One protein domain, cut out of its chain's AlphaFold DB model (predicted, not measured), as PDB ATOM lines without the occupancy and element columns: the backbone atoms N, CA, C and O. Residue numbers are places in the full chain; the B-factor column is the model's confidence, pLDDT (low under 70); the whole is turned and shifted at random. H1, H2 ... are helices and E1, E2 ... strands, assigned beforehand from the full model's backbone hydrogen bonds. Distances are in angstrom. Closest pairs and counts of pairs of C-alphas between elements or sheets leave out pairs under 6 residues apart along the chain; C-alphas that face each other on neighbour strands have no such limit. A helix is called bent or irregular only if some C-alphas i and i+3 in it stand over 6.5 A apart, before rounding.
ATOM      1  N   ASP A   4      12.088 -22.430 333.337       91.81
ATOM      2  CA  ASP A   4      10.955 -23.333 333.572       91.81
ATOM      3  C   ASP A   4      10.033 -22.808 334.678       91.81
ATOM      4  O   ASP A   4       8.821 -22.765 334.492       91.81
ATOM      5  N   SER A   5      10.603 -22.302 335.780       92.19
ATOM      6  CA  SER A   5       9.835 -21.665 336.858       92.19
ATOM      7  C   SER A   5       9.063 -20.442 336.358       92.19
ATOM      8  O   SER A   5       7.905 -20.276 336.723       92.19
ATOM      9  N   LEU A   6       9.677 -19.608 335.510       91.75
ATOM     10  CA  LEU A   6       9.009 -18.461 334.893       91.75
ATOM     11  C   LEU A   6       7.853 -18.912 333.994       91.75
ATOM     12  O   LEU A   6       6.752 -18.379 334.083       91.75
ATOM     13  N   LYS A   7       8.080 -19.910 333.131       92.38
ATOM     14  CA  LYS A   7       7.031 -20.459 332.262       92.38
ATOM     15  C   LYS A   7       5.875 -21.031 333.076       92.38
ATOM     16  O   LYS A   7       4.727 -20.861 332.683       92.38
ATOM     17  N   ASP A   8       6.163 -21.714 334.177       91.12
ATOM     18  CA  ASP A   8       5.136 -22.296 335.037       91.12
ATOM     19  C   ASP A   8       4.324 -21.226 335.773       91.12
ATOM     20  O   ASP A   8       3.101 -21.343 335.817       91.12
ATOM     21  N   GLU A   9       4.957 -20.149 336.249       89.19
ATOM     22  CA  GLU A   9       4.245 -18.977 336.777       89.19
ATOM     23  C   GLU A   9       3.364 -18.325 335.703       89.19
ATOM     24  O   GLU A   9       2.190 -18.049 335.948       89.19
ATOM     25  N   LEU A  10       3.880 -18.157 334.481       88.69
ATOM     26  CA  LEU A  10       3.124 -17.557 333.380       88.69
ATOM     27  C   LEU A  10       1.932 -18.416 332.927       88.69
ATOM     28  O   LEU A  10       0.918 -17.874 332.499       88.69
ATOM     29  N   LYS A  11       2.001 -19.747 333.051       87.94
ATOM     30  CA  LYS A  11       0.875 -20.654 332.746       87.94
ATOM     31  C   LYS A  11      -0.286 -20.537 333.737       87.94
ATOM     32  O   LYS A  11      -1.382 -21.008 333.423       87.94
ATOM     33  N   LEU A  12      -0.068 -19.962 334.924       82.81
ATOM     34  CA  LEU A  12      -1.147 -19.710 335.888       82.81
ATOM     35  C   LEU A  12      -2.134 -18.670 335.355       82.81
ATOM     36  O   LEU A  12      -3.310 -18.699 335.708       82.81
ATOM     37  N   TYR A  13      -1.672 -17.797 334.463       81.19
ATOM     38  CA  TYR A  13      -2.508 -16.817 333.811       81.19
ATOM     39  C   TYR A  13      -3.420 -17.484 332.755       81.19
ATOM     40  O   TYR A  13      -2.997 -17.809 331.645       81.19
ATOM     41  N   LYS A  14      -4.709 -17.654 333.094       73.75
ATOM     42  CA  LYS A  14      -5.779 -18.130 332.198       73.75
ATOM     43  C   LYS A  14      -6.757 -17.011 331.833       73.75
ATOM     44  O   LYS A  14      -7.175 -16.257 332.700       73.75
ATOM     45  N   GLU A  15      -7.202 -16.978 330.574       67.00
ATOM     46  CA  GLU A  15      -8.069 -15.924 330.002       67.00
ATOM     47  C   GLU A  15      -9.285 -15.538 330.864       67.00
ATOM     48  O   GLU A  15      -9.608 -14.361 330.961       67.00
ATOM     49  N   ASN A  16      -9.931 -16.498 331.532       65.19
ATOM     50  CA  ASN A  16     -11.160 -16.250 332.301       65.19
ATOM     51  C   ASN A  16     -10.927 -15.800 333.754       65.19
ATOM     52  O   ASN A  16     -11.894 -15.546 334.471       65.19
ATOM     53  N   GLU A  17      -9.677 -15.745 334.209       75.00
ATOM     54  CA  GLU A  17      -9.320 -15.441 335.602       75.00
ATOM     55  C   GLU A  17      -8.458 -14.176 335.706       75.00
ATOM     56  O   GLU A  17      -7.949 -13.873 336.780       75.00
ATOM     57  N   ILE A  18      -8.310 -13.429 334.606       82.75
ATOM     58  CA  ILE A  18      -7.378 -12.306 334.486       82.75
ATOM     59  C   ILE A  18      -8.103 -11.005 334.188       82.75
ATOM     60  O   ILE A  18      -8.924 -10.925 333.276       82.75
ATOM     61  N   GLY A  19      -7.725  -9.968 334.925       84.62
ATOM     62  CA  GLY A  19      -8.019  -8.580 334.618       84.62
ATOM     63  C   GLY A  19      -6.827  -7.888 333.960       84.62
ATOM     64  O   GLY A  19      -5.669  -8.181 334.260       84.62
ATOM     65  N   ILE A  20      -7.131  -6.931 333.084       88.75
ATOM     66  CA  ILE A  20      -6.153  -5.973 332.569       88.75
ATOM     67  C   ILE A  20      -6.555  -4.561 332.971       88.75
ATOM     68  O   ILE A  20      -7.714  -4.161 332.819       88.75
ATOM     69  N   CYS A  21      -5.571  -3.789 333.426       89.75
ATOM     70  CA  CYS A  21      -5.668  -2.342 333.559       89.75
ATOM     71  C   CYS A  21      -4.610  -1.672 332.683       89.75
ATOM     72  O   CYS A  21      -3.458  -2.099 332.621       89.75
ATOM     73  N   VAL A  22      -5.006  -0.604 331.989       91.44
ATOM     74  CA  VAL A  22      -4.101   0.172 331.135       91.44
ATOM     75  C   VAL A  22      -3.965   1.572 331.708       91.44
ATOM     76  O   VAL A  22      -4.963   2.238 331.982       91.44
ATOM     77  N   TYR A  23      -2.729   2.031 331.852       92.38
ATOM     78  CA  TYR A  23      -2.399   3.352 332.367       92.38
ATOM     79  C   TYR A  23      -1.578   4.122 331.339       92.38
ATOM     80  O   TYR A  23      -0.674   3.577 330.711       92.38
ATOM     81  N   ALA A  24      -1.872   5.405 331.179       92.38
ATOM     82  CA  ALA A  24      -1.123   6.325 330.344       92.38
ATOM     83  C   ALA A  24      -0.156   7.156 331.192       92.38
ATOM     84  O   ALA A  24      -0.543   7.750 332.199       92.38
ATOM     85  N   ILE A  25       1.096   7.242 330.746       91.69
ATOM     86  CA  ILE A  25       2.080   8.206 331.242       91.69
ATOM     87  C   ILE A  25       2.109   9.375 330.262       91.69
ATOM     88  O   ILE A  25       2.351   9.182 329.068       91.69
ATOM     89  N   LEU A  26       1.888  10.593 330.755       90.94
ATOM     90  CA  LEU A  26       1.863  11.797 329.924       90.94
ATOM     91  C   LEU A  26       3.257  12.412 329.801       90.94
ATOM     92  O   LEU A  26       4.050  12.363 330.739       90.94
ATOM     93  N   LYS A  27       3.549  13.039 328.657       90.19
ATOM     94  CA  LYS A  27       4.843  13.687 328.370       90.19
ATOM     95  C   LYS A  27       5.245  14.704 329.439       90.19
ATOM     96  O   LYS A  27       6.388  14.690 329.885       90.19
ATOM     97  N   GLU A  28       4.284  15.510 329.879       86.81
ATOM     98  CA  GLU A  28       4.479  16.571 330.873       86.81
ATOM     99  C   GLU A  28       4.332  16.078 332.324       86.81
ATOM    100  O   GLU A  28       4.594  16.825 333.264       86.81
ATOM    101  N   ASN A  29       3.918  14.820 332.536       84.56
ATOM    102  CA  ASN A  29       3.702  14.265 333.870       84.56
ATOM    103  C   ASN A  29       4.129  12.795 333.952       84.56
ATOM    104  O   ASN A  29       3.317  11.871 333.993       84.56
ATOM    105  N   LEU A  30       5.448  12.599 333.980       82.38
ATOM    106  CA  LEU A  30       6.064  11.276 333.929       82.38
ATOM    107  C   LEU A  30       5.841  10.427 335.178       82.38
ATOM    108  O   LEU A  30       6.061   9.233 335.096       82.38
ATOM    109  N   TYR A  31       5.457  11.014 336.315       82.88
ATOM    110  CA  TYR A  31       5.404  10.316 337.608       82.88
ATOM    111  C   TYR A  31       3.990  10.111 338.146       82.88
ATOM    112  O   TYR A  31       3.828   9.572 339.235       82.88
ATOM    113  N   ASN A  32       2.971  10.534 337.399       86.31
ATOM    114  CA  ASN A  32       1.577  10.369 337.783       86.31
ATOM    115  C   ASN A  32       0.800   9.739 336.618       86.31
ATOM    116  O   ASN A  32       0.175  10.463 335.833       86.31
ATOM    117  N   PRO A  33       0.880   8.405 336.477       90.56
ATOM    118  CA  PRO A  33       0.095   7.661 335.505       90.56
ATOM    119  C   PRO A  33      -1.404   7.928 335.683       90.56
ATOM    120  O   PRO A  33      -1.874   8.188 336.790       90.56
ATOM    121  N   MET A  34      -2.162   7.842 334.593       91.50
ATOM    122  CA  MET A  34      -3.620   7.960 334.602       91.50
ATOM    123  C   MET A  34      -4.240   6.709 333.994       91.50
ATOM    124  O   MET A  34      -3.823   6.269 332.926       91.50
ATOM    125  N   ARG A  35      -5.246   6.134 334.646       92.19
ATOM    126  CA  ARG A  35      -5.911   4.915 334.181       92.19
ATOM    127  C   ARG A  35      -6.807   5.218 332.982       92.19
ATOM    128  O   ARG A  35      -7.632   6.123 333.051       92.19
ATOM    129  N   LEU A  36      -6.674   4.464 331.899       90.50
ATOM    130  CA  LEU A  36      -7.570   4.580 330.752       90.50
ATOM    131  C   LEU A  36      -8.944   3.988 331.086       90.50
ATOM    132  O   LEU A  36      -9.042   2.903 331.660       90.50
ATOM    133  N   ASP A  37      -9.998   4.698 330.691       88.50
ATOM    134  CA  ASP A  37     -11.374   4.205 330.750       88.50
ATOM    135  C   ASP A  37     -11.676   3.423 329.463       88.50
ATOM    136  O   ASP A  37     -11.989   4.003 328.422       88.50
ATOM    137  N   ILE A  38     -11.457   2.108 329.513       86.19
ATOM    138  CA  ILE A  38     -11.647   1.189 328.386       86.19
ATOM    139  C   ILE A  38     -12.861   0.313 328.688       86.19
ATOM    140  O   ILE A  38     -12.971  -0.278 329.763       86.19
ATOM    141  N   GLU A  39     -13.759   0.203 327.716       86.50
ATOM    142  CA  GLU A  39     -14.922  -0.679 327.795       86.50
ATOM    143  C   GLU A  39     -14.524  -2.153 327.978       86.50
ATOM    144  O   GLU A  39     -13.521  -2.633 327.443       86.50
ATOM    145  N   SER A  40     -15.345  -2.900 328.717       85.12
ATOM    146  CA  SER A  40     -15.038  -4.279 329.113       85.12
ATOM    147  C   SER A  40     -14.798  -5.225 327.932       85.12
ATOM    148  O   SER A  40     -13.944  -6.100 328.024       85.12
ATOM    149  N   GLU A  41     -15.506  -5.048 326.813       86.62
ATOM    150  CA  GLU A  41     -15.294  -5.859 325.605       86.62
ATOM    151  C   GLU A  41     -13.891  -5.650 325.017       86.62
ATOM    152  O   GLU A  41     -13.184  -6.614 324.717       86.62
ATOM    153  N   SER A  42     -13.446  -4.395 324.931       87.19
ATOM    154  CA  SER A  42     -12.102  -4.049 324.467       87.19
ATOM    155  C   SER A  42     -11.012  -4.526 325.435       87.19
ATOM    156  O   SER A  42      -9.959  -4.979 324.985       87.19
ATOM    157  N   LEU A  43     -11.266  -4.504 326.750       86.62
ATOM    158  CA  LEU A  43     -10.358  -5.094 327.743       86.62
ATOM    159  C   LEU A  43     -10.221  -6.609 327.566       86.62
ATOM    160  O   LEU A  43      -9.101  -7.109 327.560       86.62
ATOM    161  N   ASN A  44     -11.322  -7.331 327.345       86.94
ATOM    162  CA  ASN A  44     -11.281  -8.777 327.106       86.94
ATOM    163  C   ASN A  44     -10.453  -9.122 325.859       86.94
ATOM    164  O   ASN A  44      -9.633 -10.037 325.892       86.94
ATOM    165  N   ASN A  45     -10.614  -8.348 324.780       88.94
ATOM    166  CA  ASN A  45      -9.827  -8.528 323.559       88.94
ATOM    167  C   ASN A  45      -8.326  -8.290 323.800       88.94
ATOM    168  O   ASN A  45      -7.496  -9.049 323.297       88.94
ATOM    169  N   LEU A  46      -7.969  -7.270 324.592       89.31
ATOM    170  CA  LEU A  46      -6.580  -7.031 324.996       89.31
ATOM    171  C   LEU A  46      -6.039  -8.188 325.842       89.31
ATOM    172  O   LEU A  46      -4.919  -8.635 325.601       89.31
ATOM    173  N   THR A  47      -6.834  -8.722 326.772       89.50
ATOM    174  CA  THR A  47      -6.460  -9.890 327.581       89.50
ATOM    175  C   THR A  47      -6.120 -11.088 326.703       89.50
ATOM    176  O   THR A  47      -5.027 -11.645 326.824       89.50
ATOM    177  N   SER A  48      -6.993 -11.444 325.759       89.94
ATOM    178  CA  SER A  48      -6.734 -12.543 324.822       89.94
ATOM    179  C   SER A  48      -5.491 -12.303 323.960       89.94
ATOM    180  O   SER A  48      -4.722 -13.241 323.725       89.94
ATOM    181  N   LEU A  49      -5.262 -11.060 323.520       91.62
ATOM    182  CA  LEU A  49      -4.076 -10.689 322.746       91.62
ATOM    183  C   LEU A  49      -2.791 -10.919 323.553       91.62
ATOM    184  O   LEU A  49      -1.921 -11.662 323.105       91.62
ATOM    185  N   PHE A  50      -2.682 -10.344 324.754       90.25
ATOM    186  CA  PHE A  50      -1.476 -10.475 325.579       90.25
ATOM    187  C   PHE A  50      -1.197 -11.919 325.986       90.25
ATOM    188  O   PHE A  50      -0.048 -12.354 325.942       90.25
ATOM    189  N   LEU A  51      -2.228 -12.686 326.341       89.94
ATOM    190  CA  LEU A  51      -2.048 -14.082 326.739       89.94
ATOM    191  C   LEU A  51      -1.637 -14.969 325.571       89.94
ATOM    192  O   LEU A  51      -0.824 -15.874 325.754       89.94
ATOM    193  N   THR A  52      -2.160 -14.700 324.375       92.38
ATOM    194  CA  THR A  52      -1.719 -15.391 323.160       92.38
ATOM    195  C   THR A  52      -0.260 -15.065 322.861       92.38
ATOM    196  O   THR A  52       0.537 -15.983 322.686       92.38
ATOM    197  N   GLU A  53       0.128 -13.791 322.924       92.56
ATOM    198  CA  GLU A  53       1.517 -13.383 322.706       92.56
ATOM    199  C   GLU A  53       2.471 -13.972 323.754       92.56
ATOM    200  O   GLU A  53       3.500 -14.530 323.386       92.56
ATOM    201  N   ILE A  54       2.145 -13.943 325.051       91.44
ATOM    202  CA  ILE A  54       2.974 -14.569 326.104       91.44
ATOM    203  C   ILE A  54       3.127 -16.072 325.844       91.44
ATOM    204  O   ILE A  54       4.220 -16.634 325.974       91.44
ATOM    205  N   ARG A  55       2.039 -16.737 325.451       92.44
ATOM    206  CA  ARG A  55       2.051 -18.165 325.141       92.44
ATOM    207  C   ARG A  55       2.990 -18.472 323.979       92.44
ATOM    208  O   ARG A  55       3.833 -19.359 324.102       92.44
ATOM    209  N   ASP A  56       2.879 -17.721 322.891       93.62
ATOM    210  CA  ASP A  56       3.581 -18.008 321.640       93.62
ATOM    211  C   ASP A  56       5.028 -17.501 321.641       93.62
ATOM    212  O   ASP A  56       5.907 -18.121 321.037       93.62
ATOM    213  N   THR A  57       5.307 -16.411 322.359       92.19
ATOM    214  CA  THR A  57       6.640 -15.798 322.420       92.19
ATOM    215  C   THR A  57       7.482 -16.277 323.594       92.19
ATOM    216  O   THR A  57       8.703 -16.207 323.487       92.19
ATOM    217  N   ILE A  58       6.879 -16.782 324.678       92.88
ATOM    218  CA  ILE A  58       7.600 -17.208 325.888       92.88
ATOM    219  C   ILE A  58       7.345 -18.680 326.210       92.88
ATOM    220  O   ILE A  58       8.282 -19.480 326.229       92.88
ATOM    221  N   ILE A  59       6.093 -19.062 326.473       92.31
ATOM    222  CA  ILE A  59       5.774 -20.389 327.033       92.31
ATOM    223  C   ILE A  59       6.148 -21.507 326.049       92.31
ATOM    224  O   ILE A  59       6.865 -22.441 326.420       92.31
ATOM    225  N   ASN A  60       5.720 -21.373 324.793       93.31
ATOM    226  CA  ASN A  60       5.900 -22.368 323.733       93.31
ATOM    227  C   ASN A  60       7.292 -22.331 323.079       93.31
ATOM    228  O   ASN A  60       7.566 -23.130 322.185       93.31
ATOM    229  N   ARG A  61       8.175 -21.406 323.485       92.50
ATOM    230  CA  ARG A  61       9.524 -21.293 322.919       92.50
ATOM    231  C   ARG A  61      10.555 -22.022 323.758       92.50
ATOM    232  O   ARG A  61      10.888 -21.597 324.864       92.50
ATOM    233  N   ASP A  62      11.107 -23.094 323.213       88.44
ATOM    234  CA  ASP A  62      12.134 -23.901 323.887       88.44
ATOM    235  C   ASP A  62      13.559 -23.376 323.673       88.44
ATOM    236  O   ASP A  62      14.489 -23.788 324.357       88.44
ATOM    237  N   ASP A  63      13.739 -22.442 322.741       91.12
ATOM    238  CA  ASP A  63      15.034 -21.862 322.381       91.12
ATOM    239  C   ASP A  63      15.367 -20.572 323.147       91.12
ATOM    240  O   ASP A  63      16.360 -19.905 322.845       91.12
ATOM    241  N   LEU A  64      14.536 -20.207 324.125       93.12
ATOM    242  CA  LEU A  64      14.779 -19.059 324.985       93.12
ATOM    243  C   LEU A  64      15.823 -19.377 326.049       93.12
ATOM    244  O   LEU A  64      15.896 -20.475 326.594       93.12
ATOM    245  N   SER A  65      16.599 -18.362 326.399       91.25
ATOM    246  CA  SER A  65      17.486 -18.384 327.558       91.25
ATOM    247  C   SER A  65      17.060 -17.320 328.561       91.25
ATOM    248  O   SER A  65      16.663 -16.231 328.168       91.25
ATOM    249  N   LEU A  66      17.135 -17.628 329.856       92.25
ATOM    250  CA  LEU A  66      16.956 -16.642 330.922       92.25
ATOM    251  C   LEU A  66      18.336 -16.235 331.441       92.25
ATOM    252  O   LEU A  66      19.129 -17.104 331.815       92.25
ATOM    253  N   MET A  67      18.633 -14.939 331.465       92.19
ATOM    254  CA  MET A  67      19.880 -14.426 332.037       92.19
ATOM    255  C   MET A  67      19.696 -13.065 332.684       92.19
ATOM    256  O   MET A  67      18.746 -12.352 332.394       92.19
ATOM    257  N   LYS A  68      20.650 -12.692 333.527       92.44
ATOM    258  CA  LYS A  68      20.712 -11.361 334.121       92.44
ATOM    259  C   LYS A  68      21.008 -10.303 333.069       92.44
ATOM    260  O   LYS A  68      21.867 -10.520 332.212       92.44
ATOM    261  N   LEU A  69      20.343  -9.156 333.163       91.50
ATOM    262  CA  LEU A  69      20.578  -8.023 332.272       91.50
ATOM    263  C   LEU A  69      22.025  -7.513 332.365       91.50
ATOM    264  O   LEU A  69      22.633  -7.200 331.340       91.50
ATOM    265  N   SER A  70      22.606  -7.494 333.568       91.88
ATOM    266  CA  SER A  70      24.008  -7.119 333.803       91.88
ATOM    267  C   SER A  70      25.025  -8.035 333.108       91.88
ATOM    268  O   SER A  70      26.147  -7.614 332.829       91.88
ATOM    269  N   SER A  71      24.617  -9.266 332.788       90.81
ATOM    270  CA  SER A  71      25.410 -10.271 332.075       90.81
ATOM    271  C   SER A  71      24.970 -10.436 330.618       90.81
ATOM    272  O   SER A  71      25.234 -11.481 330.021       90.81
ATOM    273  N   SER A  72      24.249  -9.454 330.068       87.38
ATOM    274  CA  SER A  72      23.756  -9.506 328.691       87.38
ATOM    275  C   SER A  72      24.898  -9.638 327.680       87.38
ATOM    276  O   SER A  72      25.976  -9.061 327.829       87.38
ATOM    277  N   ASP A  73      24.650 -10.438 326.644       86.00
ATOM    278  CA  ASP A  73      25.569 -10.701 325.538       86.00
ATOM    279  C   ASP A  73      24.823 -10.621 324.189       86.00
ATOM    280  O   ASP A  73      23.731 -10.063 324.104       86.00
ATOM    281  N   GLU A  74      25.406 -11.143 323.104       82.75
ATOM    282  CA  GLU A  74      24.833 -11.060 321.749       82.75
ATOM    283  C   GLU A  74      23.681 -12.057 321.470       82.75
ATOM    284  O   GLU A  74      23.213 -12.174 320.328       82.75
ATOM    285  N   ARG A  75      23.200 -12.806 322.474       85.56
ATOM    286  CA  ARG A  75      22.088 -13.752 322.300       85.56
ATOM    287  C   ARG A  75      20.782 -13.030 321.968       85.56
ATOM    288  O   ARG A  75      20.295 -12.177 322.701       85.56
ATOM    289  N   LYS A  76      20.169 -13.447 320.858       80.75
ATOM    290  CA  LYS A  76      18.915 -12.865 320.350       80.75
ATOM    291  C   LYS A  76      17.660 -13.392 321.050       80.75
ATOM    292  O   LYS A  76      16.702 -12.648 321.203       80.75
ATOM    293  N   ASN A  77      17.667 -14.656 321.478       90.06
ATOM    294  CA  ASN A  77      16.501 -15.332 322.058       90.06
ATOM    295  C   ASN A  77      16.668 -15.415 323.582       90.06
ATOM    296  O   ASN A  77      16.881 -16.485 324.155       90.06
ATOM    297  N   ALA A  78      16.677 -14.253 324.231       90.94
ATOM    298  CA  ALA A  78      16.939 -14.130 325.658       90.94
ATOM    299  C   ALA A  78      15.845 -13.323 326.362       90.94
ATOM    300  O   ALA A  78      15.444 -12.259 325.895       90.94
ATOM    301  N   ILE A  79      15.398 -13.835 327.506       92.19
ATOM    302  CA  ILE A  79      14.660 -13.089 328.519       92.19
ATOM    303  C   ILE A  79      15.687 -12.572 329.522       92.19
ATOM    304  O   ILE A  79      16.514 -13.336 330.028       92.19
ATOM    305  N   TYR A  80      15.618 -11.276 329.808       91.88
ATOM    306  CA  TYR A  80      16.534 -10.618 330.727       91.88
ATOM    307  C   TYR A  80      15.866 -10.402 332.087       91.88
ATOM    308  O   TYR A  80      14.918  -9.630 332.206       91.88
ATOM    309  N   GLU A  81      16.372 -11.082 333.112       91.00
ATOM    310  CA  GLU A  81      16.055 -10.808 334.512       91.00
ATOM    311  C   GLU A  81      16.716  -9.478 334.895       91.00
ATOM    312  O   GLU A  81      17.937  -9.327 334.792       91.00
ATOM    313  N   TYR A  82      15.901  -8.501 335.289       89.19
ATOM    314  CA  TYR A  82      16.385  -7.178 335.660       89.19
ATOM    315  C   TYR A  82      17.134  -7.244 336.995       89.19
ATOM    316  O   TYR A  82      16.553  -7.605 338.015       89.19
ATOM    317  N   ASP A  83      18.420  -6.897 336.996       91.75
ATOM    318  CA  ASP A  83      19.293  -6.986 338.176       91.75
ATOM    319  C   ASP A  83      20.192  -5.751 338.371       91.75
ATOM    320  O   ASP A  83      21.231  -5.820 339.026       91.75
ATOM    321  N   LEU A  84      19.788  -4.622 337.790       90.44
ATOM    322  CA  LEU A  84      20.469  -3.331 337.883       90.44
ATOM    323  C   LEU A  84      19.670  -2.349 338.752       90.44
ATOM    324  O   LEU A  84      18.528  -2.618 339.126       90.44
ATOM    325  N   ASP A  85      20.263  -1.191 339.039       90.38
ATOM    326  CA  ASP A  85      19.548  -0.088 339.681       90.38
ATOM    327  C   ASP A  85      18.372   0.358 338.804       90.38
ATOM    328  O   ASP A  85      18.557   0.713 337.637       90.38
ATOM    329  N   ILE A  86      17.160   0.341 339.369       84.88
ATOM    330  CA  ILE A  86      15.926   0.684 338.654       84.88
ATOM    331  C   ILE A  86      15.953   2.183 338.291       84.88
ATOM    332  O   ILE A  86      16.017   3.030 339.188       84.88
ATOM    333  N   PRO A  87      15.888   2.544 336.994       86.44
ATOM    334  CA  PRO A  87      15.844   3.924 336.553       86.44
ATOM    335  C   PRO A  87      14.621   4.625 337.121       86.44
ATOM    336  O   PRO A  87      13.542   4.041 337.241       86.44
ATOM    337  N   LYS A  88      14.767   5.918 337.407       82.31
ATOM    338  CA  LYS A  88      13.685   6.723 337.979       82.31
ATOM    339  C   LYS A  88      12.438   6.718 337.088       82.31
ATOM    340  O   LYS A  88      11.330   6.852 337.579       82.31
ATOM    341  N   GLU A  89      12.596   6.554 335.784       79.19
ATOM    342  CA  GLU A  89      11.504   6.444 334.819       79.19
ATOM    343  C   GLU A  89      10.605   5.224 335.082       79.19
ATOM    344  O   GLU A  89       9.390   5.307 334.892       79.19
ATOM    345  N   LEU A  90      11.179   4.116 335.562       84.56
ATOM    346  CA  LEU A  90      10.444   2.895 335.897       84.56
ATOM    347  C   LEU A  90       9.806   2.936 337.290       84.56
ATOM    348  O   LEU A  90       8.989   2.072 337.586       84.56
ATOM    349  N   SER A  91      10.070   3.964 338.109       83.50
ATOM    350  CA  SER A  91       9.412   4.118 339.422       83.50
ATOM    351  C   SER A  91       7.888   4.277 339.312       83.50
ATOM    352  O   SER A  91       7.166   4.203 340.301       83.50
ATOM    353  N   THR A  92       7.387   4.549 338.106       86.62
ATOM    354  CA  THR A  92       5.956   4.566 337.788       86.62
ATOM    355  C   THR A  92       5.308   3.192 337.864       86.62
ATOM    356  O   THR A  92       4.118   3.122 338.160       86.62
ATOM    357  N   LEU A  93       6.068   2.116 337.640       88.25
ATOM    358  CA  LEU A  93       5.581   0.746 337.795       88.25
ATOM    359  C   LEU A  93       5.239   0.472 339.262       88.25
ATOM    360  O   LEU A  93       4.135   0.022 339.550       88.25
ATOM    361  N   ASP A  94       6.128   0.849 340.185       85.75
ATOM    362  CA  ASP A  94       5.891   0.712 341.629       85.75
ATOM    363  C   ASP A  94       4.681   1.534 342.088       85.75
ATOM    364  O   ASP A  94       3.906   1.095 342.935       85.75
ATOM    365  N   PHE A  95       4.497   2.728 341.513       86.56
ATOM    366  CA  PHE A  95       3.328   3.557 341.796       86.56
ATOM    367  C   PHE A  95       2.031   2.874 341.361       86.56
ATOM    368  O   PHE A  95       1.072   2.892 342.122       86.56
ATOM    369  N   VAL A  96       2.001   2.281 340.162       88.00
ATOM    370  CA  VAL A  96       0.816   1.572 339.656       88.00
ATOM    371  C   VAL A  96       0.494   0.354 340.518       88.00
ATOM    372  O   VAL A  96      -0.646   0.200 340.933       88.00
ATOM    373  N   LEU A  97       1.500  -0.453 340.856       85.06
ATOM    374  CA  LEU A  97       1.318  -1.668 341.657       85.06
ATOM    375  C   LEU A  97       0.946  -1.386 343.124       85.06
ATOM    376  O   LEU A  97       0.360  -2.235 343.788       85.06
ATOM    377  N   GLY A  98       1.330  -0.223 343.658       83.44
ATOM    378  CA  GLY A  98       1.127   0.141 345.064       83.44
ATOM    379  C   GLY A  98      -0.039   1.096 345.330       83.44
ATOM    380  O   GLY A  98      -0.225   1.499 346.482       83.44
ATOM    381  N   ASN A  99      -0.782   1.518 344.303       82.94
ATOM    382  CA  ASN A  99      -1.818   2.537 344.440       82.94
ATOM    383  C   ASN A  99      -3.086   2.185 343.657       82.94
ATOM    384  O   ASN A  99      -3.156   2.366 342.446       82.94
ATOM    385  N   ASP A 100      -4.139   1.818 344.382       76.44
ATOM    386  CA  ASP A 100      -5.442   1.504 343.785       76.44
ATOM    387  C   ASP A 100      -6.238   2.752 343.353       76.44
ATOM    388  O   ASP A 100      -7.239   2.653 342.641       76.44
ATOM    389  N   ASN A 101      -5.833   3.951 343.790       82.94
ATOM    390  CA  ASN A 101      -6.581   5.192 343.588       82.94
ATOM    391  C   ASN A 101      -5.931   6.088 342.526       82.94
ATOM    392  O   ASN A 101      -5.532   7.230 342.786       82.94
ATOM    393  N   ILE A 102      -5.816   5.552 341.311       88.69
ATOM    394  CA  ILE A 102      -5.264   6.256 340.150       88.69
ATOM    395  C   ILE A 102      -6.391   6.943 339.375       88.69
ATOM    396  O   ILE A 102      -7.398   6.329 339.021       88.69
ATOM    397  N   GLY A 103      -6.215   8.237 339.096       87.62
ATOM    398  CA  GLY A 103      -7.201   9.044 338.378       87.62
ATOM    399  C   GLY A 103      -7.436   8.571 336.940       87.62
ATOM    400  O   GLY A 103      -6.529   8.058 336.286       87.62
ATOM    401  N   LEU A 104      -8.652   8.784 336.431       89.31
ATOM    402  CA  LEU A 104      -9.028   8.409 335.068       89.31
ATOM    403  C   LEU A 104      -8.475   9.394 334.033       89.31
ATOM    404  O   LEU A 104      -8.644  10.609 334.155       89.31
ATOM    405  N   PHE A 105      -7.879   8.856 332.976       86.12
ATOM    406  CA  PHE A 105      -7.525   9.591 331.776       86.12
ATOM    407  C   PHE A 105      -8.801   9.941 331.014       86.12
ATOM    408  O   PHE A 105      -9.528   9.071 330.535       86.12
ATOM    409  N   ASN A 106      -9.079  11.236 330.913       78.25
ATOM    410  CA  ASN A 106     -10.286  11.737 330.285       78.25
ATOM    411  C   ASN A 106      -9.936  12.484 328.998       78.25
ATOM    412  O   ASN A 106      -9.295  13.534 329.050       78.25
ATOM    413  N   LEU A 107     -10.446  11.996 327.868       74.38
ATOM    414  CA  LEU A 107     -10.250  12.605 326.548       74.38
ATOM    415  C   LEU A 107     -10.844  14.015 326.408       74.38
ATOM    416  O   LEU A 107     -10.549  14.723 325.453       74.38
ATOM    417  N   LYS A 108     -11.685  14.452 327.353       76.75
ATOM    418  CA  LYS A 108     -12.149  15.847 327.420       76.75
ATOM    419  C   LYS A 108     -11.051  16.809 327.869       76.75
ATOM    420  O   LYS A 108     -11.126  17.989 327.542       76.75
ATOM    421  N   ASN A 109     -10.085  16.316 328.641       77.25
ATOM    422  CA  ASN A 109      -9.034  17.119 329.263       77.25
ATOM    423  C   ASN A 109      -7.648  16.837 328.674       77.25
ATOM    424  O   ASN A 109      -6.743  17.637 328.890       77.25
ATOM    425  N   HIS A 110      -7.492  15.719 327.964       78.69
ATOM    426  CA  HIS A 110      -6.217  15.242 327.447       78.69
ATOM    427  C   HIS A 110      -6.355  14.727 326.018       78.69
ATOM    428  O   HIS A 110      -7.338  14.068 325.679       78.69
ATOM    429  N   ASP A 111      -5.337  14.989 325.202       82.75
ATOM    430  CA  ASP A 111      -5.220  14.448 323.849       82.75
ATOM    431  C   ASP A 111      -4.331  13.195 323.843       82.75
ATOM    432  O   ASP A 111      -3.368  13.088 324.605       82.75
ATOM    433  N   PHE A 112      -4.611  12.236 322.958       83.81
ATOM    434  CA  PHE A 112      -3.776  11.034 322.827       83.81
ATOM    435  C   PHE A 112      -2.316  11.356 322.467       83.81
ATOM    436  O   PHE A 112      -1.407  10.627 322.862       83.81
ATOM    437  N   GLY A 113      -2.065  12.463 321.767       87.81
ATOM    438  CA  GLY A 113      -0.733  12.965 321.450       87.81
ATOM    439  C   GLY A 113       0.077  13.404 322.674       87.81
ATOM    440  O   GLY A 113       1.297  13.556 322.561       87.81
ATOM    441  N   GLU A 114      -0.549  13.574 323.840       88.94
ATOM    442  CA  GLU A 114       0.127  13.863 325.112       88.94
ATOM    443  C   GLU A 114       0.693  12.602 325.776       88.94
ATOM    444  O   GLU A 114       1.565  12.705 326.642       88.94
ATOM    445  N   ILE A 115       0.246  11.411 325.362       91.69
ATOM    446  CA  ILE A 115       0.731  10.141 325.902       91.69
ATOM    447  C   ILE A 115       2.175   9.920 325.442       91.69
ATOM    448  O   ILE A 115       2.514  10.011 324.260       91.69
ATOM    449  N   LYS A 116       3.050   9.636 326.406       91.44
ATOM    450  CA  LYS A 116       4.438   9.235 326.168       91.44
ATOM    451  C   LYS A 116       4.574   7.718 326.095       91.44
ATOM    452  O   LYS A 116       5.299   7.218 325.241       91.44
ATOM    453  N   SER A 117       3.912   7.004 326.999       91.06
ATOM    454  CA  SER A 117       3.986   5.547 327.105       91.06
ATOM    455  C   SER A 117       2.766   4.982 327.823       91.06
ATOM    456  O   SER A 117       2.041   5.711 328.503       91.06
ATOM    457  N   LEU A 118       2.560   3.676 327.673       91.88
ATOM    458  CA  LEU A 118       1.510   2.924 328.347       91.88
ATOM    459  C   LEU A 118       2.134   1.937 329.337       91.88
ATOM    460  O   LEU A 118       3.155   1.322 329.032       91.88
ATOM    461  N   ILE A 119       1.501   1.784 330.495       91.88
ATOM    462  CA  ILE A 119       1.720   0.668 331.417       91.88
ATOM    463  C   ILE A 119       0.514  -0.251 331.278       91.88
ATOM    464  O   ILE A 119      -0.629   0.211 331.302       91.88
ATOM    465  N   ILE A 120       0.776  -1.542 331.122       89.88
ATOM    466  CA  ILE A 120      -0.255  -2.567 331.018       89.88
ATOM    467  C   ILE A 120      -0.038  -3.510 332.185       89.88
ATOM    468  O   ILE A 120       0.992  -4.173 332.277       89.88
ATOM    469  N   GLU A 121      -1.000  -3.508 333.090       89.31
ATOM    470  CA  GLU A 121      -1.043  -4.388 334.243       89.31
ATOM    471  C   GLU A 121      -1.934  -5.578 333.903       89.31
ATOM    472  O   GLU A 121      -3.060  -5.398 333.432       89.31
ATOM    473  N   ILE A 122      -1.409  -6.780 334.125       87.06
ATOM    474  CA  ILE A 122      -2.108  -8.046 333.926       87.06
ATOM    475  C   ILE A 122      -2.069  -8.770 335.269       87.06
ATOM    476  O   ILE A 122      -0.985  -9.081 335.760       87.06
ATOM    477  N   GLY A 123      -3.234  -9.030 335.850       84.50
ATOM    478  CA  GLY A 123      -3.356  -9.654 337.168       84.50
ATOM    479  C   GLY A 123      -4.544 -10.603 337.221       84.50
ATOM    480  O   GLY A 123      -5.426 -10.555 336.368       84.50
ATOM    481  N   ASN A 124      -4.572 -11.482 338.209       81.81
ATOM    482  CA  ASN A 124      -5.698 -12.352 338.519       81.81
ATOM    483  C   ASN A 124      -6.221 -12.061 339.939       81.81
ATOM    484  O   ASN A 124      -5.712 -11.198 340.647       81.81
ATOM    485  N   ASN A 125      -7.270 -12.766 340.371       69.31
ATOM    486  CA  ASN A 125      -7.863 -12.542 341.700       69.31
ATOM    487  C   ASN A 125      -6.937 -12.912 342.880       69.31
ATOM    488  O   ASN A 125      -7.245 -12.567 344.020       69.31
TER     489      ASN A 125
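This is residues 4 to 125 of the 127 residues of an uncharacterized protein of Haemophilus somnus (strain 129Pt) (UniProt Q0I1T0). A strongly twisted three-strand sheet, E2, E1 and E5, stands between two helices, H2 across one face and H3 on the other, in three layers. H2 reaches past the sheet to H1 and towards a small strand pair, E3 and E4, with an open gap between that pair and the sheet. The 122 printed residues run H1 E1 E2 H2 E3 E4 H3 E5, three named helices and five named strands, class mixed. The sheet order E2, E1, E5 is antiparallel; E3 and E4 are parallel. The whole is only just loose, close to compact: radius of gyration of the C-alphas 16.5 A, spans 47 by 35 by 25 A.

E1 is residues 18 to 26, 26.2 A; E5 is 115 to 124, 26.6 A, ending at C-alpha 124 (-5.698, -12.352, 338.519). E2, residues 29 to 36, bends by 82 degrees at residue 32. H2 is 40 to 59, 26.4 A. H3 is 88 to 98, 15.9 A, only just irregular: C-alphas 89 and 92 are 6.6 A apart. H1, residues 4 to 11, begins at C-alpha 4 (10.955, -23.333, 333.572). E3 is 65 to 68, E4 78 to 81.

Between E1 and E5, N 21 and O 121 are 3.0 A apart; in the hairpin E1 and E2, N 34 and O 24 are 2.9 A apart. H2 is on the sheet, height 8.6 A, across the strands; the closest C-alphas of H2 and E1 are those of Thr 47 and Ile 20, 6.3 A. H3 is on the sheet, height 6.5 A; its closest C-alphas to E2 are those of Thr 92 and Tyr 31, 5.8 A. H1 touches residues 54 to 59 of H2, closest C-alphas Lys 7 and Ile 59, 5.4 A, at a shallow tilt of 21 degrees, opposite ways. Between E3 and E4, N 79 and O 65 are 2.8 A apart. Every O i to N i+4 pair is within hydrogen-bond range in H1 and H2, 4 of 7 in H3.

The C-alphas farthest apart, Asp 63 and Lys 108, are 46.8 A apart. The printed part has no cut; the link from H3 to E5 is long, 16 residues, and its residues 104 to 105 pair in parallel with 35 to 36 of E2. Residues 15 to 16 and 125 are under 70 in pLDDT.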